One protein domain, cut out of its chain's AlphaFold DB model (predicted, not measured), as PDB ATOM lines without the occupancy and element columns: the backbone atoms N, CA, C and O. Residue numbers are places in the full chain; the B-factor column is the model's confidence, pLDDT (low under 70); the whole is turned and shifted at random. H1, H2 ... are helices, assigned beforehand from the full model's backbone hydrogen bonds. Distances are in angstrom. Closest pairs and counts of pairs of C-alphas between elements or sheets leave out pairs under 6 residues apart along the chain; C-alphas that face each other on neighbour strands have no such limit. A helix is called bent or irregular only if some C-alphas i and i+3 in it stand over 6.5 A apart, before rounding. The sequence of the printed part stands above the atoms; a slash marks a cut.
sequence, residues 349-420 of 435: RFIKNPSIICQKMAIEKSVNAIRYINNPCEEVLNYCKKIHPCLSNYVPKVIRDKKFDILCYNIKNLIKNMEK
ATOM      1  N   ARG A 349     127.486 125.839 163.184       92.88
ATOM      2  CA  ARG A 349     128.215 125.388 161.980       92.88
ATOM      3  C   ARG A 349     127.370 124.607 160.963       92.88
ATOM      4  O   ARG A 349     127.818 124.400 159.841       92.88
ATOM      5  N   PHE A 350     126.196 124.119 161.369       92.88
ATOM      6  CA  PHE A 350     125.254 123.378 160.525       92.88
ATOM      7  C   PHE A 350     124.004 124.187 160.165       92.88
ATOM      8  O   PHE A 350     123.219 123.748 159.326       92.88
ATOM      9  N   ILE A 351     123.803 125.351 160.786       89.69
ATOM     10  CA  ILE A 351     122.687 126.237 160.469       89.69
ATOM     11  C   ILE A 351     123.084 127.029 159.224       89.69
ATOM     12  O   ILE A 351     124.082 127.748 159.218       89.69
ATOM     13  N   LYS A 352     122.319 126.882 158.141       85.94
ATOM     14  CA  LYS A 352     122.522 127.676 156.926       85.94
ATOM     15  C   LYS A 352     122.016 129.097 157.179       85.94
ATOM     16  O   LYS A 352     120.851 129.259 157.517       85.94
ATOM     17  N   ASN A 353     122.873 130.095 156.961       82.44
ATOM     18  CA  ASN A 353     122.580 131.523 157.144       82.44
ATOM     19  C   ASN A 353     121.970 131.830 158.537       82.44
ATOM     20  O   ASN A 353     120.835 132.298 158.608       82.44
ATOM     21  N   PRO A 354     122.682 131.549 159.650       87.44
ATOM     22  CA  PRO A 354     122.148 131.757 160.996       87.44
ATOM     23  C   PRO A 354     121.838 133.238 161.237       87.44
ATOM     24  O   PRO A 354     122.632 134.106 160.863       87.44
ATOM     25  N   SER A 355     120.716 133.533 161.896       87.69
ATOM     26  CA  SER A 355     120.324 134.909 162.215       87.69
ATOM     27  C   SER A 355     121.335 135.608 163.135       87.69
ATOM     28  O   SER A 355     122.163 134.970 163.789       87.69
ATOM     29  N   ILE A 356     121.233 136.935 163.250       88.31
ATOM     30  CA  ILE A 356     122.034 137.719 164.206       88.31
ATOM     31  C   ILE A 356     121.749 137.282 165.659       88.31
ATOM     32  O   ILE A 356     122.665 137.287 166.480       88.31
ATOM     33  N   ILE A 357     120.521 136.844 165.971       92.88
ATOM     34  CA  ILE A 357     120.135 136.331 167.297       92.88
ATOM     35  C   ILE A 357     120.865 135.011 167.571       92.88
ATOM     36  O   ILE A 357     121.591 134.901 168.558       92.88
ATOM     37  N   CYS A 358     120.766 134.054 166.645       93.50
ATOM     38  CA  CYS A 358     121.504 132.791 166.690       93.50
ATOM     39  C   CYS A 358     123.023 133.011 166.831       93.50
ATOM     40  O   CYS A 358     123.671 132.381 167.668       93.50
ATOM     41  N   GLN A 359     123.601 133.927 166.046       93.00
ATOM     42  CA  GLN A 359     125.031 134.249 166.092       93.00
ATOM     43  C   GLN A 359     125.469 134.776 167.467       93.00
ATOM     44  O   GLN A 359     126.456 134.279 168.011       93.00
ATOM     45  N   LYS A 360     124.732 135.726 168.057       93.12
ATOM     46  CA  LYS A 360     125.029 136.268 169.395       93.12
ATOM     47  C   LYS A 360     124.890 135.203 170.488       93.12
ATOM     48  O   LYS A 360     125.861 134.955 171.202       93.12
ATOM     49  N   MET A 361     123.769 134.477 170.509       94.69
ATOM     50  CA  MET A 361     123.493 133.417 171.488       94.69
ATOM     51  C   MET A 361     124.573 132.318 171.484       94.69
ATOM     52  O   MET A 361     124.944 131.788 172.535       94.69
ATOM     53  N   ALA A 362     125.123 131.984 170.312       94.19
ATOM     54  CA  ALA A 362     126.216 131.023 170.200       94.19
ATOM     55  C   ALA A 362     127.525 131.545 170.823       94.19
ATOM     56  O   ALA A 362     128.220 130.786 171.499       94.19
ATOM     57  N   ILE A 363     127.845 132.831 170.636       92.25
ATOM     58  CA  ILE A 363     129.048 133.494 171.175       92.25
ATOM     59  C   ILE A 363     128.950 133.703 172.695       92.25
ATOM     60  O   ILE A 363     129.945 133.525 173.401       92.25
ATOM     61  N   GLU A 364     127.765 134.048 173.205       93.12
ATOM     62  CA  GLU A 364     127.477 134.150 174.645       93.12
ATOM     63  C   GLU A 364     127.771 132.826 175.356       93.12
ATOM     64  O   GLU A 364     128.509 132.784 176.339       93.12
ATOM     65  N   LYS A 365     127.232 131.724 174.819       92.62
ATOM     66  CA  LYS A 365     127.367 130.383 175.403       92.62
ATOM     67  C   LYS A 365     128.717 129.728 175.134       92.62
ATOM     68  O   LYS A 365     129.122 128.835 175.876       92.62
ATOM     69  N   SER A 366     129.419 130.121 174.072       91.44
ATOM     70  CA  SER A 366     130.803 129.718 173.850       91.44
ATOM     71  C   SER A 366     131.546 130.707 172.961       91.44
ATOM     72  O   SER A 366     131.298 130.786 171.758       91.44
ATOM     73  N   VAL A 367     132.577 131.346 173.520       85.94
ATOM     74  CA  VAL A 367     133.564 132.150 172.775       85.94
ATOM     75  C   VAL A 367     134.103 131.422 171.536       85.94
ATOM     76  O   VAL A 367     134.360 132.031 170.501       85.94
ATOM     77  N   ASN A 368     134.203 130.089 171.596       87.44
ATOM     78  CA  ASN A 368     134.691 129.265 170.499       87.44
ATOM     79  C   ASN A 368     133.752 129.222 169.289       87.44
ATOM     80  O   ASN A 368     134.243 128.936 168.197       87.44
ATOM     81  N   ALA A 369     132.456 129.508 169.449       89.69
ATOM     82  CA  ALA A 369     131.464 129.415 168.380       89.69
ATOM     83  C   ALA A 369     131.710 130.411 167.233       89.69
ATOM     84  O   ALA A 369     131.362 130.109 166.093       89.69
ATOM     85  N   ILE A 370     132.395 131.535 167.493       86.12
ATOM     86  CA  ILE A 370     132.759 132.525 166.465       86.12
ATOM     87  C   ILE A 370     133.526 131.897 165.288       86.12
ATOM     88  O   ILE A 370     133.315 132.280 164.143       86.12
ATOM     89  N   ARG A 371     134.331 130.845 165.534       85.44
ATOM     90  CA  ARG A 371     135.096 130.122 164.494       85.44
ATOM     91  C   ARG A 371     134.221 129.394 163.463       85.44
ATOM     92  O   ARG A 371     134.744 128.924 162.454       85.44
ATOM     93  N   TYR A 372     132.934 129.233 163.763       87.31
ATOM     94  CA  TYR A 372     131.943 128.539 162.945       87.31
ATOM     95  C   TYR A 372     130.946 129.486 162.268       87.31
ATOM     96  O   TYR A 372     130.135 129.033 161.462       87.31
ATOM     97  N   ILE A 373     131.001 130.782 162.582       84.00
ATOM     98  CA  ILE A 373     130.174 131.799 161.944       84.00
ATOM     99  C   ILE A 373     130.929 132.294 160.709       84.00
ATOM    100  O   ILE A 373     131.998 132.892 160.810       84.00
ATOM    101  N   ASN A 374     130.375 132.017 159.530       78.94
ATOM    102  CA  ASN A 374     130.946 132.461 158.262       78.94
ATOM    103  C   ASN A 374     130.507 133.904 157.989       78.94
ATOM    104  O   ASN A 374     129.313 134.189 158.024       78.94
ATOM    105  N   ASN A 375     131.460 134.783 157.676       71.94
ATOM    106  CA  ASN A 375     131.217 136.193 157.339       71.94
ATOM    107  C   ASN A 375     130.309 136.937 158.360       71.94
ATOM    108  O   ASN A 375     129.308 137.531 157.954       71.94
ATOM    109  N   PRO A 376     130.623 136.909 159.678       77.75
ATOM    110  CA  PRO A 376     129.858 137.639 160.691       77.75
ATOM    111  C   PRO A 376     129.843 139.138 160.385       77.75
ATOM    112  O   PRO A 376     130.865 139.714 160.009       77.75
ATOM    113  N   CYS A 377     128.692 139.780 160.583       76.06
ATOM    114  CA  CYS A 377     128.578 141.225 160.431       76.06
ATOM    115  C   CYS A 377     129.265 141.976 161.584       76.06
ATOM    116  O   CYS A 377     129.515 141.430 162.661       76.06
ATOM    117  N   GLU A 378     129.536 143.262 161.364       78.94
ATOM    118  CA  GLU A 378     130.212 144.127 162.334       78.94
ATOM    119  C   GLU A 378     129.502 144.171 163.699       78.94
ATOM    120  O   GLU A 378     130.152 144.121 164.740       78.94
ATOM    121  N   GLU A 379     128.166 144.157 163.711       84.75
ATOM    122  CA  GLU A 379     127.358 144.096 164.935       84.75
ATOM    123  C   GLU A 379     127.695 142.862 165.794       84.75
ATOM    124  O   GLU A 379     127.849 142.965 167.011       84.75
ATOM    125  N   VAL A 380     127.862 141.698 165.159       85.06
ATOM    126  CA  VAL A 380     128.215 140.433 165.822       85.06
ATOM    127  C   VAL A 380     129.678 140.440 166.272       85.06
ATOM    128  O   VAL A 380     129.981 139.946 167.358       85.06
ATOM    129  N   LEU A 381     130.583 141.048 165.500       83.31
ATOM    130  CA  LEU A 381     131.998 141.193 165.869       83.31
ATOM    131  C   LEU A 381     132.194 142.137 167.062       83.31
ATOM    132  O   LEU A 381     132.908 141.794 168.004       83.31
ATOM    133  N   ASN A 382     131.525 143.290 167.066       85.50
ATOM    134  CA  ASN A 382     131.581 144.252 168.165       85.50
ATOM    135  C   ASN A 382     130.920 143.682 169.433       85.50
ATOM    136  O   ASN A 382     131.441 143.860 170.534       85.50
ATOM    137  N   TYR A 383     129.840 142.906 169.290       87.50
ATOM    138  CA  TYR A 383     129.246 142.149 170.396       87.50
ATOM    139  C   TYR A 383     130.203 141.078 170.953       87.50
ATOM    140  O   TYR A 383     130.389 140.980 172.167       87.50
ATOM    141  N   CYS A 384     130.881 140.333 170.074       84.81
ATOM    142  CA  CYS A 384     131.877 139.328 170.446       84.81
ATOM    143  C   CYS A 384     133.039 139.937 171.247       84.81
ATOM    144  O   CYS A 384     133.360 139.439 172.325       84.81
ATOM    145  N   LYS A 385     133.599 141.063 170.782       86.19
ATOM    146  CA  LYS A 385     134.656 141.814 171.482       86.19
ATOM    147  C   LYS A 385     134.200 142.380 172.832       86.19
ATOM    148  O   LYS A 385     135.002 142.436 173.759       86.19
ATOM    149  N   LYS A 386     132.926 142.781 172.955       88.00
ATOM    150  CA  LYS A 386     132.350 143.302 174.206       88.00
ATOM    151  C   LYS A 386     132.230 142.230 175.293       88.00
ATOM    152  O   LYS A 386     132.479 142.537 176.454       88.00
ATOM    153  N   ILE A 387     131.833 141.005 174.938       87.25
ATOM    154  CA  ILE A 387     131.696 139.896 175.903       87.25
ATOM    155  C   ILE A 387     133.043 139.215 176.167       87.25
ATOM    156  O   ILE A 387     133.339 138.866 177.306       87.25
ATOM    157  N   HIS A 388     133.881 139.066 175.136       84.31
ATOM    158  CA  HIS A 388     135.166 138.372 175.213       84.31
ATOM    159  C   HIS A 388     136.316 139.306 174.784       84.31
ATOM    160  O   HIS A 388     136.784 139.211 173.647       84.31
ATOM    161  N   PRO A 389     136.822 140.198 175.666       81.75
ATOM    162  CA  PRO A 389     137.889 141.151 175.327       81.75
ATOM    163  C   PRO A 389     139.193 140.513 174.824       81.75
ATOM    164  O   PRO A 389     139.954 141.149 174.098       81.75
ATOM    165  N   CYS A 390     139.439 139.239 175.146       78.62
ATOM    166  CA  CYS A 390     140.543 138.443 174.599       78.62
ATOM    167  C   CYS A 390     140.454 138.211 173.074       78.62
ATOM    168  O   CYS A 390     141.447 137.832 172.458       78.62
ATOM    169  N   LEU A 391     139.296 138.471 172.455       73.12
ATOM    170  CA  LEU A 391     139.080 138.470 171.005       73.12
ATOM    171  C   LEU A 391     139.155 139.877 170.375       73.12
ATOM    172  O   LEU A 391     138.726 140.063 169.237       73.12
ATOM    173  N   SER A 392     139.731 140.871 171.059       71.56
ATOM    174  CA  SER A 392     139.998 142.214 170.506       71.56
ATOM    175  C   SER A 392     140.674 142.171 169.125       71.56
ATOM    176  O   SER A 392     140.217 142.832 168.187       71.56
ATOM    177  N   ASN A 393     141.689 141.308 168.996       67.94
ATOM    178  CA  ASN A 393     142.486 141.062 167.790       67.94
ATOM    179  C   ASN A 393     141.932 139.928 166.898       67.94
ATOM    180  O   ASN A 393     142.621 139.468 165.988       67.94
ATOM    181  N   TYR A 394     140.717 139.430 167.152       68.31
ATOM    182  CA  TYR A 394     140.135 138.348 166.359       68.31
ATOM    183  C   TYR A 394     139.751 138.826 164.952       68.31
ATOM    184  O   TYR A 394     138.879 139.681 164.783       68.31
ATOM    185  N   VAL A 395     140.369 138.215 163.939       64.12
ATOM    186  CA  VAL A 395     139.989 138.367 162.531       64.12
ATOM    187  C   VAL A 395     139.076 137.195 162.148       64.12
ATOM    188  O   VAL A 395     139.515 136.043 162.223       64.12
ATOM    189  N   PRO A 396     137.814 137.436 161.742       63.62
ATOM    190  CA  PRO A 396     136.910 136.367 161.338       63.62
ATOM    191  C   PRO A 396     137.386 135.670 160.065       63.62
ATOM    192  O   PRO A 396     137.979 136.280 159.172       63.62
ATOM    193  N   LYS A 397     137.056 134.380 159.940       58.97
ATOM    194  CA  LYS A 397     137.306 133.622 158.713       58.97
ATOM    195  C   LYS A 397     136.345 134.084 157.614       58.97
ATOM    196  O   LYS A 397     135.251 133.542 157.471       58.97
ATOM    197  N   VAL A 398     136.776 135.066 156.825       55.94
ATOM    198  CA  VAL A 398     136.060 135.488 155.617       55.94
ATOM    199  C   VAL A 398     136.122 134.358 154.589       55.94
ATOM    200  O   VAL A 398     137.173 134.082 154.009       55.94
ATOM    201  N   ILE A 399     134.995 133.687 154.366       50.81
ATOM    202  CA  ILE A 399     134.840 132.735 153.268       50.81
ATOM    203  C   ILE A 399     134.408 133.533 152.042       50.81
ATOM    204  O   ILE A 399     133.302 134.077 152.003       50.81
ATOM    205  N   ARG A 400     135.283 133.584 151.031       44.53
ATOM    206  CA  ARG A 400     134.913 134.071 149.700       44.53
ATOM    207  C   ARG A 400     133.847 133.140 149.132       44.53
ATOM    208  O   ARG A 400     134.078 131.941 148.989       44.53
ATOM    209  N   ASP A 401     132.677 133.692 148.843       48.72
ATOM    210  CA  ASP A 401     131.674 133.004 148.037       48.72
ATOM    211  C   ASP A 401     132.187 132.929 146.590       48.72
ATOM    212  O   ASP A 401     132.769 133.891 146.086       48.72
ATOM    213  N   LYS A 402     131.898 131.834 145.881       44.94
ATOM    214  CA  LYS A 402     132.088 131.775 144.426       44.94
ATOM    215  C   LYS A 402     131.335 132.908 143.721       44.94
ATOM    216  O   LYS A 402     131.844 133.424 142.733       44.94
ATOM    217  N   LYS A 403     130.179 133.355 144.241       44.75
ATOM    218  CA  LYS A 403     129.493 134.561 143.740       44.75
ATOM    219  C   LYS A 403     130.349 135.829 143.890       44.75
ATOM    220  O   LYS A 403     130.350 136.657 142.985       44.75
ATOM    221  N   PHE A 404     131.114 135.966 144.977       45.34
ATOM    222  CA  PHE A 404     132.026 137.097 145.188       45.34
ATOM    223  C   PHE A 404     133.264 137.019 144.284       45.34
ATOM    224  O   PHE A 404     133.664 138.034 143.719       45.34
ATOM    225  N   ASP A 405     133.840 135.829 144.087       45.50
ATOM    226  CA  ASP A 405     134.961 135.644 143.157       45.50
ATOM    227  C   ASP A 405     134.534 135.896 141.692       45.50
ATOM    228  O   ASP A 405     135.264 136.555 140.952       45.50
ATOM    229  N   ILE A 406     133.325 135.472 141.289       48.59
ATOM    230  CA  ILE A 406     132.726 135.790 139.975       48.59
ATOM    231  C   ILE A 406     132.473 137.298 139.836       48.59
ATOM    232  O   ILE A 406     132.827 137.884 138.814       48.59
ATOM    233  N   LEU A 407     131.917 137.953 140.861       45.78
ATOM    234  CA  LEU A 407     131.711 139.404 140.865       45.78
ATOM    235  C   LEU A 407     133.044 140.156 140.720       45.78
ATOM    236  O   LEU A 407     133.167 141.035 139.871       45.78
ATOM    237  N   CYS A 408     134.072 139.760 141.477       45.03
ATOM    238  CA  CYS A 408     135.424 140.309 141.362       45.03
ATOM    239  C   CYS A 408     136.057 140.062 139.983       45.03
ATOM    240  O   CYS A 408     136.789 140.919 139.491       45.03
ATOM    241  N   TYR A 409     135.802 138.910 139.358       48.59
ATOM    242  CA  TYR A 409     136.277 138.596 138.009       48.59
ATOM    243  C   TYR A 409     135.599 139.479 136.952       48.59
ATOM    244  O   TYR A 409     136.281 140.104 136.139       48.59
ATOM    245  N   ASN A 410     134.273 139.620 137.022       48.59
ATOM    246  CA  ASN A 410     133.499 140.463 136.111       48.59
ATOM    247  C   ASN A 410     133.881 141.945 136.255       48.59
ATOM    248  O   ASN A 410     134.141 142.605 135.252       48.59
ATOM    249  N   ILE A 411     134.018 142.451 137.488       50.28
ATOM    250  CA  ILE A 411     134.495 143.816 137.761       50.28
ATOM    251  C   ILE A 411     135.913 144.025 137.207       50.28
ATOM    252  O   ILE A 411     136.169 145.041 136.565       50.28
ATOM    253  N   LYS A 412     136.832 143.064 137.380       48.44
ATOM    254  CA  LYS A 412     138.188 143.152 136.805       48.44
ATOM    255  C   LYS A 412     138.181 143.186 135.278       48.44
ATOM    256  O   LYS A 412     138.939 143.963 134.707       48.44
ATOM    257  N   ASN A 413     137.338 142.390 134.621       50.94
ATOM    258  CA  ASN A 413     137.212 142.408 133.161       50.94
ATOM    259  C   ASN A 413     136.587 143.717 132.651       50.94
ATOM    260  O   ASN A 413     137.070 144.265 131.666       50.94
ATOM    261  N   LEU A 414     135.579 144.257 133.345       48.59
ATOM    262  CA  LEU A 414     135.008 145.572 133.037       48.59
ATOM    263  C   LEU A 414     136.063 146.679 133.171       48.59
ATOM    264  O   LEU A 414     136.263 147.435 132.228       48.59
ATOM    265  N   ILE A 415     136.798 146.731 134.288       50.62
ATOM    266  CA  ILE A 415     137.881 147.706 134.511       50.62
ATOM    267  C   ILE A 415     138.989 147.561 133.457       50.62
ATOM    268  O   ILE A 415     139.484 148.563 132.955       50.62
ATOM    269  N   LYS A 416     139.355 146.331 133.070       51.78
ATOM    270  CA  LYS A 416     140.366 146.071 132.027       51.78
ATOM    271  C   LYS A 416     139.959 146.603 130.643       51.78
ATOM    272  O   LYS A 416     140.839 146.871 129.829       51.78
ATOM    273  N   ASN A 417     138.661 146.768 130.399       48.97
ATOM    274  CA  ASN A 417     138.100 147.278 129.149       48.97
ATOM    275  C   ASN A 417     137.725 148.777 129.222       48.97
ATOM    276  O   ASN A 417     137.148 149.299 128.270       48.97
ATOM    277  N   MET A 418     138.032 149.475 130.324       48.81
ATOM    278  CA  MET A 418     137.844 150.924 130.454       48.81
ATOM    279  C   MET A 418     139.141 151.692 130.171       48.81
ATOM    280  O   MET A 418     140.240 151.249 130.499       48.81
ATOM    281  N   GLU A 419     139.004 152.891 129.611       53.84
ATOM    282  CA  GLU A 419     140.103 153.856 129.498       53.84
ATOM    283  C   GLU A 419     140.536 154.342 130.891       53.84
ATOM    284  O   GLU A 419     139.700 154.502 131.787       53.84
ATOM    285  N   LYS A 420     141.840 154.599 131.076       52.75
ATOM    286  CA  LYS A 420     142.441 154.937 132.383       52.75
ATOM    287  C   LYS A 420     141.689 156.032 133.135       52.75
ATOM    288  O   LYS A 420     141.429 155.885 134.324       52.75
TER     289      LYS A 420
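Overview. This is residues 349 to 420 of the 435 residues of an uncharacterized protein of viral metagenome (UniProt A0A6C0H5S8). A small compact head of three short helices, H1, H2 and H3, with their centres set in a triangle, is joined by a long link to a free arm, the helix H4. Residues 402 to 420 stick out from the head and make the length of the whole. The printed part has 72 residues with four named helices, in the order H1, H2, H3, H4, and no named strand; its class is all helix. The whole is only just loose, close to extended, with a radius of gyration of the C-alphas of 16.5 A, and it spans 52 by 26 by 16 A.

Along the chain. Start at Arg 349, whose C-alpha is at (128.215, 125.388, 161.980), and go on to C-alpha 356 at (122.034, 137.719, 164.206). There H1 begins, residues 356 to 365, 14.4 A from first to last C-alpha. After Ser 366 comes H2, residues 367 to 372; it is neither bent nor irregular, but only just: C-alphas 367 and 370 are 6.4 A apart. Find C-alpha 378 at (130.212, 144.127, 162.334), where H3 begins, residues 378 to 387, 14.3 A long. The longest helix, H4, is residues 402 to 416, 20.7 A long, and its last C-alpha is at (140.366, 146.071, 132.027).

Arrangement. Look first at H1 and H2, a helical hairpin. They touch, with the closest C-alphas, those of Ile 363 and Ala 369, 5.5 A apart, and run opposite ways at a steep tilt of 45 degrees. H1 also touches H3, where the closest C-alphas are those of Lys 360 and Val 380, 6.3 A apart. These two run the same way at a shallow tilt of 20 degrees. H2 and H3 are close but not clearly touching, with the closest C-alphas, of Val 367 and Cys 384, 7.7 A apart. H4 is apart from H1, H2 and H3. In H1, H3 and H4 every O i to N i+4 pair is within hydrogen-bond range; in H2 it is 0 of 2, and 2 of 3 O i to N i+3 pairs are within range.

Size, cuts and confidence. The C-alphas farthest apart are those of Lys 365 and Glu 419, at 53.1 A. Without residues 402 to 420, which stand free, the body has 53 residues and spans 28 by 22 by 17 A. The links H1 to H2 and H2 to H3 are tight; H3 to H4, residues 388 to 401, is long. The printed part has no cut. Its mean pLDDT is 72.7, and in the B-factor column you will find residues 393 to 420 under 70; H4 has a mean of 48 in this model.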